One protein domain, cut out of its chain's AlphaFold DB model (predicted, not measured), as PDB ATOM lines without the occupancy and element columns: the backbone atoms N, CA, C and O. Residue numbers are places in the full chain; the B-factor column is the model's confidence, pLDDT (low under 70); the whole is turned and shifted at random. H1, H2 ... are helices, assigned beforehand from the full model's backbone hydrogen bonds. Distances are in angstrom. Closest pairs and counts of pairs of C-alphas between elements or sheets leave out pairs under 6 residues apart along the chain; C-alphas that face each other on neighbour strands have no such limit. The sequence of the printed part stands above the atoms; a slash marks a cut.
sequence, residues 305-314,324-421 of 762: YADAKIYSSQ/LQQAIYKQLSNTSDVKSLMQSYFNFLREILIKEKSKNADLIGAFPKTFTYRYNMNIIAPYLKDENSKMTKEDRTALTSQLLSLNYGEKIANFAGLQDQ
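Overview. This is residues 305 to 314 and 324 to 421 of the 762 residues of an uncharacterized protein of SR1 bacterium human oral taxon HOT-345 (UniProt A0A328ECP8). Four helices, H1 to H4, stand side by side in an up-and-down bundle, each running against the one before it, and the short H5 packs on H3 and H4. The printed part has 108 residues, with five named helices, H1 to H5 in order, and no named strand: all helix. It is compact, with a radius of gyration of the C-alphas of 13.7 A, and elongated, spanning 41 by 27 by 22 A.

Arrangement. H1, residues 324 to 333, and H2, residues 339 to 359, form a helical hairpin; H1 touches residues 341 to 345 alone, closest at the C-alphas of Leu 324 and Tyr 345, 6.4 A. H3, residues 366 to 385, has a kink of 27 degrees near residue 375, and is near H2. H3 and H4, residues 393 to 408, form a second helical hairpin, touching closest at the C-alphas of Leu 384 and Arg 396, 5.1 A, at a shallow tilt of 25 degrees, opposite ways. H4 is the hub; it touches H2 the same way at a shallow tilt of 24 degrees, the C-alphas of Arg 350 and Leu 406 being closest, 6.3 A. H5, residues 418 to 421, touches residues 406 to 408 of H4, the C-alphas of Asn 407 and Leu 418 being closest, 4.7 A. H1 and H4 are apart. Every O i to N i+4 pair is within hydrogen-bond range in H1, H2 and H4, against 13 of 16 in H3; H5 is too short for such a pair.

Along the chain. H1 begins at C-alpha 324 (27.797, -44.345, -87.419) and is 14.2 A long, H2 30.0 A, H3 27.4 A and H4 22.2 A. H5 ends at C-alpha 421 (12.334, -31.721, -82.143).

Size, cuts and confidence. The C-alphas farthest apart, Asn 360 and Asn 388, are 41.4 A apart. Residues 315 to 323 are not printed, a gap of 15.4 A between C-alphas 314 and 324. No link between the helices is long. Mean pLDDT of the printed part is 74.8; 41 residues are under 70, among them 393 to 405.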
ATOM      1  N   TYR A 305      36.646 -43.902 -89.597       57.62
ATOM      2  CA  TYR A 305      36.833 -42.500 -89.242       57.62
ATOM      3  C   TYR A 305      35.668 -41.674 -89.781       57.62
ATOM      4  O   TYR A 305      35.343 -41.765 -90.956       57.62
ATOM      5  N   ALA A 306      35.064 -40.811 -88.968       61.50
ATOM      6  CA  ALA A 306      34.076 -39.863 -89.472       61.50
ATOM      7  C   ALA A 306      34.444 -38.436 -89.093       61.50
ATOM      8  O   ALA A 306      34.603 -38.088 -87.929       61.50
ATOM      9  N   ASP A 307      34.554 -37.585 -90.105       68.12
ATOM     10  CA  ASP A 307      34.688 -36.152 -89.902       68.12
ATOM     11  C   ASP A 307      33.364 -35.532 -89.407       68.12
ATOM     12  O   ASP A 307      32.299 -36.153 -89.423       68.12
ATOM     13  N   ALA A 308      33.394 -34.262 -89.008       72.06
ATOM     14  CA  ALA A 308      32.180 -33.501 -88.700       72.06
ATOM     15  C   ALA A 308      31.522 -32.891 -89.960       72.06
ATOM     16  O   ALA A 308      30.673 -32.005 -89.846       72.06
ATOM     17  N   LYS A 309      31.909 -33.314 -91.178       81.56
ATOM     18  CA  LYS A 309      31.378 -32.744 -92.426       81.56
ATOM     19  C   LYS A 309      29.882 -33.022 -92.529       81.56
ATOM     20  O   LYS A 309      29.435 -34.155 -92.338       81.56
ATOM     21  N   ILE A 310      29.144 -31.969 -92.876       86.19
ATOM     22  CA  ILE A 310      27.709 -31.992 -93.166       86.19
ATOM     23  C   ILE A 310      27.511 -31.817 -94.655       86.19
ATOM     24  O   ILE A 310      28.083 -30.903 -95.257       86.19
ATOM     25  N   TYR A 311      26.653 -32.656 -95.212       86.69
ATOM     26  CA  TYR A 311      26.289 -32.642 -96.614       86.69
ATOM     27  C   TYR A 311      25.053 -31.776 -96.840       86.69
ATOM     28  O   TYR A 311      24.202 -31.618 -95.964       86.69
ATOM     29  N   SER A 312      24.947 -31.199 -98.034       82.81
ATOM     30  CA  SER A 312      23.721 -30.518 -98.467       82.81
ATOM     31  C   SER A 312      22.574 -31.497 -98.720       82.81
ATOM     32  O   SER A 312      21.417 -31.100 -98.653       82.81
ATOM     33  N   SER A 313      22.891 -32.760 -99.020       88.19
ATOM     34  CA  SER A 313      21.910 -33.827 -99.199       88.19
ATOM     35  C   SER A 313      21.482 -34.396 -97.848       88.19
ATOM     36  O   SER A 313      22.311 -34.935 -97.113       88.19
ATOM     37  N   GLN A 314      20.182 -34.313 -97.557       90.44
ATOM     38  CA  GLN A 314      19.567 -34.914 -96.372       90.44
ATOM     39  C   GLN A 314      19.844 -36.423 -96.306       90.44
ATOM     40  O   GLN A 314      20.330 -36.916 -95.294       90.44
ATOM     41  N   LEU A 324      27.009 -44.594 -88.632       92.31
ATOM     42  CA  LEU A 324      27.797 -44.345 -87.419       92.31
ATOM     43  C   LEU A 324      27.194 -45.015 -86.184       92.31
ATOM     44  O   LEU A 324      27.929 -45.594 -85.388       92.31
ATOM     45  N   GLN A 325      25.869 -44.991 -86.030       91.56
ATOM     46  CA  GLN A 325      25.181 -45.716 -84.954       91.56
ATOM     47  C   GLN A 325      25.407 -47.234 -85.062       91.56
ATOM     48  O   GLN A 325      25.621 -47.905 -84.048       91.56
ATOM     49  N   GLN A 326      25.428 -47.780 -86.278       91.06
ATOM     50  CA  GLN A 326      25.748 -49.184 -86.515       91.06
ATOM     51  C   GLN A 326      27.206 -49.514 -86.152       91.06
ATOM     52  O   GLN A 326      27.461 -50.471 -85.415       91.06
ATOM     53  N   ALA A 327      28.162 -48.688 -86.581       89.25
ATOM     54  CA  ALA A 327      29.578 -48.858 -86.267       89.25
ATOM     55  C   ALA A 327      29.867 -48.737 -84.756       89.25
ATOM     56  O   ALA A 327      30.614 -49.551 -84.205       89.25
ATOM     57  N   ILE A 328      29.226 -47.785 -84.062       89.62
ATOM     58  CA  ILE A 328      29.312 -47.644 -82.598       89.62
ATOM     59  C   ILE A 328      28.810 -48.921 -81.935       89.62
ATOM     60  O   ILE A 328      29.519 -49.506 -81.119       89.62
ATOM     61  N   TYR A 329      27.627 -49.406 -82.312       88.62
ATOM     62  CA  TYR A 329      27.049 -50.602 -81.701       88.62
ATOM     63  C   TYR A 329      27.924 -51.852 -81.904       88.62
ATOM     64  O   TYR A 329      28.114 -52.637 -80.968       88.62
ATOM     65  N   LYS A 330      28.542 -51.999 -83.083       87.38
ATOM     66  CA  LYS A 330      29.534 -53.050 -83.364       87.38
ATOM     67  C   LYS A 330      30.732 -52.976 -82.408       87.38
ATOM     68  O   LYS A 330      31.125 -53.989 -81.832       87.38
ATOM     69  N   GLN A 331      31.304 -51.786 -82.206       86.00
ATOM     70  CA  GLN A 331      32.455 -51.596 -81.311       86.00
ATOM     71  C   GLN A 331      32.101 -51.799 -79.833       86.00
ATOM     72  O   GLN A 331      32.889 -52.406 -79.101       86.00
ATOM     73  N   LEU A 332      30.910 -51.362 -79.410       83.62
ATOM     74  CA  LEU A 332      30.385 -51.604 -78.064       83.62
ATOM     75  C   LEU A 332      30.252 -53.106 -77.785       83.62
ATOM     76  O   LEU A 332      30.714 -53.582 -76.748       83.62
ATOM     77  N   SER A 333      29.697 -53.857 -78.740       79.94
ATOM     78  CA  SER A 333      29.486 -55.308 -78.629       79.94
ATOM     79  C   SER A 333      30.799 -56.098 -78.576       79.94
ATOM     80  O   SER A 333      30.900 -57.091 -77.859       79.94
ATOM     81  N   ASN A 334      31.834 -55.628 -79.277       74.88
ATOM     82  CA  ASN A 334      33.154 -56.266 -79.310       74.88
ATOM     83  C   ASN A 334      34.107 -55.765 -78.210       74.88
ATOM     84  O   ASN A 334      35.277 -56.150 -78.183       74.88
ATOM     85  N   THR A 335      33.649 -54.901 -77.297       63.66
ATOM     86  CA  THR A 335      34.477 -54.250 -76.264       63.66
ATOM     87  C   THR A 335      35.724 -53.554 -76.836       63.66
ATOM     88  O   THR A 335      36.818 -53.663 -76.288       63.66
ATOM     89  N   SER A 336      35.612 -52.879 -77.975       66.62
ATOM     90  CA  SER A 336      36.722 -52.103 -78.556       66.62
ATOM     91  C   SER A 336      36.739 -50.665 -78.015       66.62
ATOM     92  O   SER A 336      35.779 -50.246 -77.368       66.62
ATOM     93  N   ASP A 337      37.823 -49.912 -78.243       74.50
ATOM     94  CA  ASP A 337      37.818 -48.467 -77.970       74.50
ATOM     95  C   ASP A 337      36.832 -47.779 -78.923       74.50
ATOM     96  O   ASP A 337      37.004 -47.819 -80.140       74.50
ATOM     97  N   VAL A 338      35.782 -47.189 -78.351       83.88
ATOM     98  CA  VAL A 338      34.674 -46.549 -79.073       83.88
ATOM     99  C   VAL A 338      34.735 -45.019 -79.006       83.88
ATOM    100  O   VAL A 338      33.916 -44.323 -79.609       83.88
ATOM    101  N   LYS A 339      35.701 -44.463 -78.264       83.31
ATOM    102  CA  LYS A 339      35.755 -43.036 -77.923       83.31
ATOM    103  C   LYS A 339      35.793 -42.146 -79.160       83.31
ATOM    104  O   LYS A 339      34.990 -41.221 -79.274       83.31
ATOM    105  N   SER A 340      36.723 -42.409 -80.077       82.75
ATOM    106  CA  SER A 340      36.913 -41.606 -81.294       82.75
ATOM    107  C   SER A 340      35.657 -41.602 -82.168       82.75
ATOM    108  O   SER A 340      35.259 -40.558 -82.693       82.75
ATOM    109  N   LEU A 341      34.986 -42.750 -82.263       84.69
ATOM    110  CA  LEU A 341      33.772 -42.915 -83.044       84.69
ATOM    111  C   LEU A 341      32.574 -42.200 -82.398       84.69
ATOM    112  O   LEU A 341      31.845 -41.489 -83.088       84.69
ATOM    113  N   MET A 342      32.419 -42.290 -81.071       87.12
ATOM    114  CA  MET A 342      31.402 -41.527 -80.328       87.12
ATOM    115  C   MET A 342      31.611 -40.016 -80.444       87.12
ATOM    116  O   MET A 342      30.648 -39.286 -80.662       87.12
ATOM    117  N   GLN A 343      32.856 -39.538 -80.335       86.38
ATOM    118  CA  GLN A 343      33.179 -38.118 -80.513       86.38
ATOM    119  C   GLN A 343      32.827 -37.638 -81.922       86.38
ATOM    120  O   GLN A 343      32.237 -36.572 -82.082       86.38
ATOM    121  N   SER A 344      33.152 -38.436 -82.938       84.69
ATOM    122  CA  SER A 344      32.829 -38.145 -84.337       84.69
ATOM    123  C   SER A 344      31.316 -38.045 -84.552       84.69
ATOM    124  O   SER A 344      30.827 -37.064 -85.112       84.69
ATOM    125  N   TYR A 345      30.566 -39.013 -84.018       90.31
ATOM    126  CA  TYR A 345      29.104 -39.029 -84.035       90.31
ATOM    127  C   TYR A 345      28.490 -37.816 -83.319       90.31
ATOM    128  O   TYR A 345      27.629 -37.144 -83.885       90.31
ATOM    129  N   PHE A 346      28.957 -37.480 -82.113       88.88
ATOM    130  CA  PHE A 346      28.454 -36.327 -81.360       88.88
ATOM    131  C   PHE A 346      28.757 -34.999 -82.043       88.88
ATOM    132  O   PHE A 346      27.875 -34.147 -82.120       88.88
ATOM    133  N   ASN A 347      29.972 -34.821 -82.565       85.56
ATOM    134  CA  ASN A 347      30.347 -33.608 -83.287       85.56
ATOM    135  C   ASN A 347      29.502 -33.438 -84.553       85.56
ATOM    136  O   ASN A 347      28.967 -32.358 -84.788       85.56
ATOM    137  N   PHE A 348      29.328 -34.509 -85.332       89.62
ATOM    138  CA  PHE A 348      28.487 -34.495 -86.525       89.62
ATOM    139  C   PHE A 348      27.027 -34.140 -86.199       89.62
ATOM    140  O   PHE A 348      26.462 -33.234 -86.811       89.62
ATOM    141  N   LEU A 349      26.436 -34.791 -85.192       89.88
ATOM    142  CA  LEU A 349      25.062 -34.520 -84.770       89.88
ATOM    143  C   LEU A 349      24.902 -33.090 -84.228       89.88
ATOM    144  O   LEU A 349      23.920 -32.423 -84.541       89.88
ATOM    145  N   ARG A 350      25.879 -32.581 -83.469       86.50
ATOM    146  CA  ARG A 350      25.857 -31.203 -82.952       86.50
ATOM    147  C   ARG A 350      25.838 -30.187 -84.084       86.50
ATOM    148  O   ARG A 350      25.017 -29.275 -84.077       86.50
ATOM    149  N   GLU A 351      26.727 -30.356 -85.056       86.38
ATOM    150  CA  GLU A 351      26.810 -29.478 -86.219       86.38
ATOM    151  C   GLU A 351      25.501 -29.505 -87.030       86.38
ATOM    152  O   GLU A 351      25.079 -28.462 -87.536       86.38
ATOM    153  N   ILE A 352      24.829 -30.665 -87.130       88.50
ATOM    154  CA  ILE A 352      23.514 -30.776 -87.779       88.50
ATOM    155  C   ILE A 352      22.512 -29.893 -87.046       88.50
ATOM    156  O   ILE A 352      21.945 -28.990 -87.656       88.50
ATOM    157  N   LEU A 353      22.353 -30.084 -85.735       85.31
ATOM    158  CA  LEU A 353      21.354 -29.358 -84.946       85.31
ATOM    159  C   LEU A 353      21.602 -27.838 -84.947       85.31
ATOM    160  O   LEU A 353      20.654 -27.049 -85.000       85.31
ATOM    161  N   ILE A 354      22.870 -27.406 -84.939       81.69
ATOM    162  CA  ILE A 354      23.253 -25.991 -85.079       81.69
ATOM    163  C   ILE A 354      22.864 -25.453 -86.466       81.69
ATOM    164  O   ILE A 354      22.290 -24.361 -86.587       81.69
ATOM    165  N   LYS A 355      23.163 -26.196 -87.538       82.38
ATOM    166  CA  LYS A 355      22.844 -25.759 -88.904       82.38
ATOM    167  C   LYS A 355      21.348 -25.753 -89.192       82.38
ATOM    168  O   LYS A 355      20.888 -24.809 -89.829       82.38
ATOM    169  N   GLU A 356      20.595 -26.731 -88.702       83.12
ATOM    170  CA  GLU A 356      19.139 -26.778 -88.873       83.12
ATOM    171  C   GLU A 356      18.473 -25.552 -88.248       83.12
ATOM    172  O   GLU A 356      17.677 -24.877 -88.902       83.12
ATOM    173  N   LYS A 357      18.880 -25.174 -87.026       73.69
ATOM    174  CA  LYS A 357      18.344 -23.972 -86.374       73.69
ATOM    175  C   LYS A 357      18.758 -22.679 -87.077       73.69
ATOM    176  O   LYS A 357      17.954 -21.759 -87.179       73.69
ATOM    177  N   SER A 358      20.003 -22.579 -87.548       72.44
ATOM    178  CA  SER A 358      20.485 -21.358 -88.217       72.44
ATOM    179  C   SER A 358      19.914 -21.162 -89.623       72.44
ATOM    180  O   SER A 358      19.709 -20.023 -90.035       72.44
ATOM    181  N   LYS A 359      19.649 -22.248 -90.361       66.44
ATOM    182  CA  LYS A 359      19.132 -22.201 -91.738       66.44
ATOM    183  C   LYS A 359      17.623 -22.411 -91.850       66.44
ATOM    184  O   LYS A 359      17.094 -22.219 -92.941       66.44
ATOM    185  N   ASN A 360      16.951 -22.785 -90.760       66.12
ATOM    186  CA  ASN A 360      15.538 -23.162 -90.744       66.12
ATOM    187  C   ASN A 360      15.201 -24.207 -91.826       66.12
ATOM    188  O   ASN A 360      14.231 -24.065 -92.568       66.12
ATOM    189  N   ALA A 361      16.070 -25.209 -91.960       74.44
ATOM    190  CA  ALA A 361      15.963 -26.277 -92.943       74.44
ATOM    191  C   ALA A 361      16.344 -27.598 -92.278       74.44
ATOM    192  O   ALA A 361      17.380 -27.650 -91.613       74.44
ATOM    193  N   ASP A 362      15.536 -28.637 -92.471       81.00
ATOM    194  CA  ASP A 362      15.829 -29.976 -91.965       81.00
ATOM    195  C   ASP A 362      16.968 -30.608 -92.777       81.00
ATOM    196  O   ASP A 362      16.932 -30.686 -94.005       81.00
ATOM    197  N   LEU A 363      18.017 -31.021 -92.073       88.31
ATOM    198  CA  LEU A 363      19.175 -31.730 -92.611       88.31
ATOM    199  C   LEU A 363      19.080 -33.236 -92.358       88.31
ATOM    200  O   LEU A 363      19.781 -33.989 -93.036       88.31
ATOM    201  N   ILE A 364      18.236 -33.651 -91.409       89.94
ATOM    202  CA  ILE A 364      17.775 -35.024 -91.177       89.94
ATOM    203  C   ILE A 364      16.266 -35.022 -90.883       89.94
ATOM    204  O   ILE A 364      15.740 -34.084 -90.287       89.94
ATOM    205  N   GLY A 365      15.561 -36.077 -91.285       85.75
ATOM    206  CA  GLY A 365      14.112 -36.192 -91.121       85.75
ATOM    207  C   GLY A 365      13.651 -36.464 -89.684       85.75
ATOM    208  O   GLY A 365      14.439 -36.734 -88.771       85.75
ATOM    209  N   ALA A 366      12.329 -36.466 -89.486       82.31
ATOM    210  CA  ALA A 366      11.697 -36.713 -88.188       82.31
ATOM    211  C   ALA A 366      11.978 -38.124 -87.632       82.31
ATOM    212  O   ALA A 366      12.248 -38.278 -86.434       82.31
ATOM    213  N   PHE A 367      11.960 -39.151 -88.493       84.00
ATOM    214  CA  PHE A 367      12.283 -40.520 -88.090       84.00
ATOM    215  C   PHE A 367      13.733 -40.643 -87.584       84.00
ATOM    216  O   PHE A 367      13.905 -41.024 -86.421       84.00
ATOM    217  N   PRO A 368      14.778 -40.251 -88.353       88.12
ATOM    218  CA  PRO A 368      16.157 -40.290 -87.870       88.12
ATOM    219  C   PRO A 368      16.368 -39.516 -86.568       88.12
ATOM    220  O   PRO A 368      17.060 -40.021 -85.687       88.12
ATOM    221  N   LYS A 369      15.746 -38.339 -86.388       87.06
ATOM    222  CA  LYS A 369      15.800 -37.576 -85.121       87.06
ATOM    223  C   LYS A 369      15.249 -38.388 -83.945       87.06
ATOM    224  O   LYS A 369      15.903 -38.508 -82.906       87.06
ATOM    225  N   THR A 370      14.076 -38.993 -84.129       80.62
ATOM    226  CA  THR A 370      13.394 -39.797 -83.101       80.62
ATOM    227  C   THR A 370      14.183 -41.054 -82.749       80.62
ATOM    228  O   THR A 370      14.432 -41.327 -81.569       80.62
ATOM    229  N   PHE A 371      14.640 -41.792 -83.761       83.88
ATOM    230  CA  PHE A 371      15.473 -42.973 -83.575       83.88
ATOM    231  C   PHE A 371      16.789 -42.628 -82.868       83.88
ATOM    232  O   PHE A 371      17.152 -43.275 -81.889       83.88
ATOM    233  N   THR A 372      17.456 -41.553 -83.292       88.88
ATOM    234  CA  THR A 372      18.724 -41.074 -82.720       88.88
ATOM    235  C   THR A 372      18.580 -40.696 -81.253       88.88
ATOM    236  O   THR A 372      19.410 -41.091 -80.436       88.88
ATOM    237  N   TYR A 373      17.504 -40.001 -80.876       80.19
ATOM    238  CA  TYR A 373      17.223 -39.712 -79.471       80.19
ATOM    239  C   TYR A 373      17.082 -41.000 -78.642       80.19
ATOM    240  O   TYR A 373      17.671 -41.122 -77.565       80.19
ATOM    241  N   ARG A 374      16.353 -42.003 -79.149       73.19
ATOM    242  CA  ARG A 374      16.207 -43.296 -78.460       73.19
ATOM    243  C   ARG A 374      17.514 -44.075 -78.398       73.19
ATOM    244  O   ARG A 374      17.828 -44.620 -77.342       73.19
ATOM    245  N   TYR A 375      18.292 -44.090 -79.473       78.62
ATOM    246  CA  TYR A 375      19.615 -44.706 -79.511       78.62
ATOM    247  C   TYR A 375      20.544 -44.065 -78.466       78.62
ATOM    248  O   TYR A 375      21.164 -44.761 -77.657       78.62
ATOM    249  N   ASN A 376      20.557 -42.732 -78.396       81.75
ATOM    250  CA  ASN A 376      21.304 -41.968 -77.400       81.75
ATOM    251  C   ASN A 376      20.919 -42.361 -75.966       81.75
ATOM    252  O   ASN A 376      21.793 -42.579 -75.129       81.75
ATOM    253  N   MET A 377      19.621 -42.473 -75.681       69.00
ATOM    254  CA  MET A 377      19.117 -42.754 -74.333       69.00
ATOM    255  C   MET A 377      19.236 -44.223 -73.914       69.00
ATOM    256  O   MET A 377      19.453 -44.492 -72.733       69.00
ATOM    257  N   ASN A 378      19.096 -45.162 -74.851       68.25
ATOM    258  CA  ASN A 378      18.989 -46.591 -74.545       68.25
ATOM    259  C   ASN A 378      20.284 -47.374 -74.787       68.25
ATOM    260  O   ASN A 378      20.441 -48.445 -74.211       68.25
ATOM    261  N   ILE A 379      21.195 -46.869 -75.623       76.81
ATOM    262  CA  ILE A 379      22.443 -47.562 -75.984       76.81
ATOM    263  C   ILE A 379      23.651 -46.786 -75.465       76.81
ATOM    264  O   ILE A 379      24.429 -47.298 -74.661       76.81
ATOM    265  N   ILE A 380      23.780 -45.523 -75.871       79.25
ATOM    266  CA  ILE A 380      24.942 -44.699 -75.525       79.25
ATOM    267  C   ILE A 380      24.943 -44.336 -74.037       79.25
ATOM    268  O   ILE A 380      25.935 -44.576 -73.352       79.25
ATOM    269  N   ALA A 381      23.852 -43.765 -73.515       67.06
ATOM    270  CA  ALA A 381      23.816 -43.287 -72.135       67.06
ATOM    271  C   ALA A 381      24.097 -44.398 -71.103       67.06
ATOM    272  O   ALA A 381      24.878 -44.140 -70.185       67.06
ATOM    273  N   PRO A 382      23.536 -45.620 -71.219       65.50
ATOM    274  CA  PRO A 382      23.873 -46.713 -70.309       65.50
ATOM    275  C   PRO A 382      25.350 -47.103 -70.374       65.50
ATOM    276  O   PRO A 382      25.962 -47.279 -69.325       65.50
ATOM    277  N   TYR A 383      25.950 -47.154 -71.568       70.38
ATOM    278  CA  TYR A 383      27.376 -47.458 -71.718       70.38
ATOM    279  C   TYR A 383      28.275 -46.396 -71.069       70.38
ATOM    280  O   TYR A 383      29.231 -46.728 -70.374       70.38
ATOM    281  N   LEU A 384      27.942 -45.109 -71.225       69.62
ATOM    282  CA  LEU A 384      28.674 -44.015 -70.574       69.62
ATOM    283  C   LEU A 384      28.521 -44.013 -69.043       69.62
ATOM    284  O   LEU A 384      29.371 -43.461 -68.345       69.62
ATOM    285  N   LYS A 385      27.448 -44.614 -68.518       61.59
ATOM    286  CA  LYS A 385      27.202 -44.777 -67.077       61.59
ATOM    287  C   LYS A 385      27.830 -46.046 -66.499       61.59
ATOM    288  O   LYS A 385      27.952 -46.138 -65.281       61.59
ATOM    289  N   ASP A 386      28.219 -47.005 -67.336       67.31
ATOM    290  CA  ASP A 386      28.845 -48.244 -66.888       67.31
ATOM    291  C   ASP A 386      30.293 -47.988 -66.452       67.31
ATOM    292  O   ASP A 386      31.170 -47.661 -67.259       67.31
ATOM    293  N   GLU A 387      30.551 -48.154 -65.153       67.00
ATOM    294  CA  GLU A 387      31.881 -47.989 -64.573       67.00
ATOM    295  C   GLU A 387      32.881 -49.041 -65.073       67.00
ATOM    296  O   GLU A 387      34.080 -48.750 -65.086       67.00
ATOM    297  N   ASN A 388      32.393 -50.194 -65.552       69.88
ATOM    298  CA  ASN A 388      33.194 -51.294 -66.097       69.88
ATOM    299  C   ASN A 388      33.468 -51.171 -67.604       69.88
ATOM    300  O   ASN A 388      34.156 -52.020 -68.178       69.88
ATOM    301  N   SER A 389      32.942 -50.138 -68.266       72.50
ATOM    302  CA  SER A 389      33.284 -49.868 -69.663       72.50
ATOM    303  C   SER A 389      34.787 -49.587 -69.809       72.50
ATOM    304  O   SER A 389      35.427 -49.040 -68.911       72.50
ATOM    305  N   LYS A 390      35.367 -49.914 -70.974       72.31
ATOM    306  CA  LYS A 390      36.803 -49.714 -71.275       72.31
ATOM    307  C   LYS A 390      37.225 -48.242 -71.420       72.31
ATOM    308  O   LYS A 390      38.341 -47.955 -71.839       72.31
ATOM    309  N   MET A 391      36.335 -47.312 -71.094       73.69
ATOM    310  CA  MET A 391      36.531 -45.881 -71.248       73.69
ATOM    311  C   MET A 391      36.892 -45.237 -69.914       73.69
ATOM    312  O   MET A 391      36.322 -45.583 -68.877       73.69
ATOM    313  N   THR A 392      37.822 -44.280 -69.942       76.12
ATOM    314  CA  THR A 392      38.237 -43.550 -68.738       76.12
ATOM    315  C   THR A 392      37.061 -42.778 -68.138       76.12
ATOM    316  O   THR A 392      36.106 -42.403 -68.826       76.12
ATOM    317  N   LYS A 393      37.107 -42.531 -66.829       65.81
ATOM    318  CA  LYS A 393      36.038 -41.817 -66.121       65.81
ATOM    319  C   LYS A 393      35.874 -40.386 -66.645       65.81
ATOM    320  O   LYS A 393      34.751 -39.884 -66.741       65.81
ATOM    321  N   GLU A 394      36.982 -39.753 -67.000       69.00
ATOM    322  CA  GLU A 394      37.059 -38.413 -67.571       69.00
ATOM    323  C   GLU A 394      36.369 -38.392 -68.939       69.00
ATOM    324  O   GLU A 394      35.485 -37.564 -69.172       69.00
ATOM    325  N   ASP A 395      36.680 -39.366 -69.798       69.56
ATOM    326  CA  ASP A 395      36.064 -39.495 -71.120       69.56
ATOM    327  C   ASP A 395      34.564 -39.784 -71.027       69.56
ATOM    328  O   ASP A 395      33.773 -39.149 -71.728       69.56
ATOM    329  N   ARG A 396      34.142 -40.667 -70.110       68.31
ATOM    330  CA  ARG A 396      32.714 -40.919 -69.839       68.31
ATOM    331  C   ARG A 396      31.989 -39.650 -69.422       68.31
ATOM    332  O   ARG A 396      30.891 -39.384 -69.904       68.31
ATOM    333  N   THR A 397      32.603 -38.850 -68.553       57.94
ATOM    334  CA  THR A 397      32.011 -37.602 -68.054       57.94
ATOM    335  C   THR A 397      31.889 -36.566 -69.173       57.94
ATOM    336  O   THR A 397      30.821 -35.974 -69.348       57.94
ATOM    337  N   ALA A 398      32.941 -36.390 -69.979       63.97
ATOM    338  CA  ALA A 398      32.945 -35.467 -71.111       63.97
ATOM    339  C   ALA A 398      31.904 -35.855 -72.173       63.97
ATOM    340  O   ALA A 398      31.097 -35.020 -72.589       63.97
ATOM    341  N   LEU A 399      31.867 -37.131 -72.564       69.75
ATOM    342  CA  LEU A 399      30.897 -37.654 -73.528       69.75
ATOM    343  C   LEU A 399      29.465 -37.603 -72.989       69.75
ATOM    344  O   LEU A 399      28.548 -37.276 -73.737       69.75
ATOM    345  N   THR A 400      29.258 -37.840 -71.691       63.25
ATOM    346  CA  THR A 400      27.931 -37.702 -71.069       63.25
ATOM    347  C   THR A 400      27.448 -36.260 -71.158       63.25
ATOM    348  O   THR A 400      26.300 -36.021 -71.525       63.25
ATOM    349  N   SER A 401      28.316 -35.281 -70.891       56.12
ATOM    350  CA  SER A 401      27.948 -33.869 -71.019       56.12
ATOM    351  C   SER A 401      27.597 -33.486 -72.459       56.12
ATOM    352  O   SER A 401      26.653 -32.725 -72.671       56.12
ATOM    353  N   GLN A 402      28.330 -34.006 -73.447       69.25
ATOM    354  CA  GLN A 402      28.017 -33.781 -74.861       69.25
ATOM    355  C   GLN A 402      26.677 -34.417 -75.247       69.25
ATOM    356  O   GLN A 402      25.846 -33.753 -75.862       69.25
ATOM    357  N   LEU A 403      26.422 -35.657 -74.824       67.44
ATOM    358  CA  LEU A 403      25.158 -36.358 -75.059       67.44
ATOM    359  C   LEU A 403      23.956 -35.601 -74.482       67.44
ATOM    360  O   LEU A 403      22.917 -35.493 -75.131       67.44
ATOM    361  N   LEU A 404      24.097 -35.060 -73.267       56.69
ATOM    362  CA  LEU A 404      23.059 -34.246 -72.638       56.69
ATOM    363  C   LEU A 404      22.791 -32.971 -73.449       56.69
ATOM    364  O   LEU A 404      21.633 -32.666 -73.720       56.69
ATOM    365  N   SER A 405      23.841 -32.272 -73.894       62.41
ATOM    366  CA  SER A 405      23.705 -31.090 -74.760       62.41
ATOM    367  C   SER A 405      22.988 -31.430 -76.077       62.41
ATOM    368  O   SER A 405      22.084 -30.713 -76.492       62.41
ATOM    369  N   LEU A 406      23.291 -32.573 -76.697       70.62
ATOM    370  CA  LEU A 406      22.622 -33.030 -77.923       70.62
ATOM    371  C   LEU A 406      21.132 -33.349 -77.718       70.62
ATOM    372  O   LEU A 406      20.300 -33.013 -78.562       70.62
ATOM    373  N   ASN A 407      20.781 -33.986 -76.601       64.75
ATOM    374  CA  ASN A 407      19.405 -34.398 -76.331       64.75
ATOM    375  C   ASN A 407      18.521 -33.239 -75.852       64.75
ATOM    376  O   ASN A 407      17.377 -33.143 -76.290       64.75
ATOM    377  N   TYR A 408      19.040 -32.367 -74.985       57.75
ATOM    378  CA  TYR A 408      18.270 -31.311 -74.311       57.75
ATOM    379  C   TYR A 408      18.540 -29.901 -74.856       57.75
ATOM    380  O   TYR A 408      17.815 -28.962 -74.535       57.75
ATOM    381  N   GLY A 409      19.558 -29.743 -75.700       50.16
ATOM    382  CA  GLY A 409      19.922 -28.475 -76.317       50.16
ATOM    383  C   GLY A 409      20.816 -27.611 -75.437       50.16
ATOM    384  O   GLY A 409      21.047 -27.871 -74.256       50.16
ATOM    385  N   GLU A 410      21.320 -26.533 -76.032       50.97
ATOM    386  CA  GLU A 410      22.213 -25.601 -75.358       50.97
ATOM    387  C   GLU A 410      21.895 -24.172 -75.806       50.97
ATOM    388  O   GLU A 410      22.124 -23.781 -76.953       50.97
ATOM    389  N   LYS A 411      21.356 -23.362 -74.880       45.69
ATOM    390  CA  LYS A 411      20.954 -21.973 -75.170       45.69
ATOM    391  C   LYS A 411      22.132 -21.108 -75.628       45.69
ATOM    392  O   LYS A 411      21.948 -20.250 -76.482       45.69
ATOM    393  N   ILE A 412      23.324 -21.356 -75.082       35.72
ATOM    394  CA  ILE A 412      24.553 -20.606 -75.386       35.72
ATOM    395  C   ILE A 412      25.089 -20.974 -76.776       35.72
ATOM    396  O   ILE A 412      25.445 -20.089 -77.546       35.72
ATOM    397  N   ALA A 413      25.081 -22.261 -77.133       37.66
ATOM    398  CA  ALA A 413      25.499 -22.740 -78.453       37.66
ATOM    399  C   ALA A 413      24.402 -22.599 -79.530       37.66
ATOM    400  O   ALA A 413      24.590 -23.023 -80.667       37.66
ATOM    401  N   ASN A 414      23.266 -21.991 -79.174       60.09
ATOM    402  CA  ASN A 414      22.160 -21.653 -80.056       60.09
ATOM    403  C   ASN A 414      21.675 -22.829 -80.925       60.09
ATOM    404  O   ASN A 414      21.551 -22.675 -82.135       60.09
ATOM    405  N   PHE A 415      21.339 -23.974 -80.319       58.81
ATOM    406  CA  PHE A 415      20.616 -25.071 -80.986       58.81
ATOM    407  C   PHE A 415      19.570 -25.703 -80.054       58.81
ATOM    408  O   PHE A 415      19.675 -25.583 -78.832       58.81
ATOM    409  N   ALA A 416      18.520 -26.298 -80.628       64.94
ATOM    410  CA  ALA A 416      17.482 -27.016 -79.882       64.94
ATOM    411  C   ALA A 416      17.861 -28.495 -79.763       64.94
ATOM    412  O   ALA A 416      18.346 -29.076 -80.736       64.94
ATOM    413  N   GLY A 417      17.650 -29.096 -78.594       65.38
ATOM    414  CA  GLY A 417      17.956 -30.508 -78.383       65.38
ATOM    415  C   GLY A 417      17.049 -31.415 -79.202       65.38
ATOM    416  O   GLY A 417      15.951 -31.013 -79.587       65.38
ATOM    417  N   LEU A 418      17.481 -32.654 -79.437       70.62
ATOM    418  CA  LEU A 418      16.652 -33.653 -80.114       70.62
ATOM    419  C   LEU A 418      15.281 -33.834 -79.447       70.62
ATOM    420  O   LEU A 418      14.295 -34.016 -80.150       70.62
ATOM    421  N   GLN A 419      15.193 -33.741 -78.115       70.50
ATOM    422  CA  GLN A 419      13.928 -33.893 -77.393       70.50
ATOM    423  C   GLN A 419      12.876 -32.857 -77.815       70.50
ATOM    424  O   GLN A 419      11.699 -33.192 -77.919       70.50
ATOM    425  N   ASP A 420      13.295 -31.620 -78.083       69.06
ATOM    426  CA  ASP A 420      12.388 -30.535 -78.470       69.06
ATOM    427  C   ASP A 420      11.935 -30.649 -79.937       69.06
ATOM    428  O   ASP A 420      11.040 -29.926 -80.372       69.06
ATOM    429  N   GLN A 421      12.561 -31.544 -80.708       72.19
ATOM    430  CA  GLN A 421      12.334 -31.721 -82.143       72.19
ATOM    431  C   GLN A 421      11.592 -33.021 -82.495       72.19
ATOM    432  O   GLN A 421      11.300 -33.250 -83.667       72.19
TER     433      GLN A 421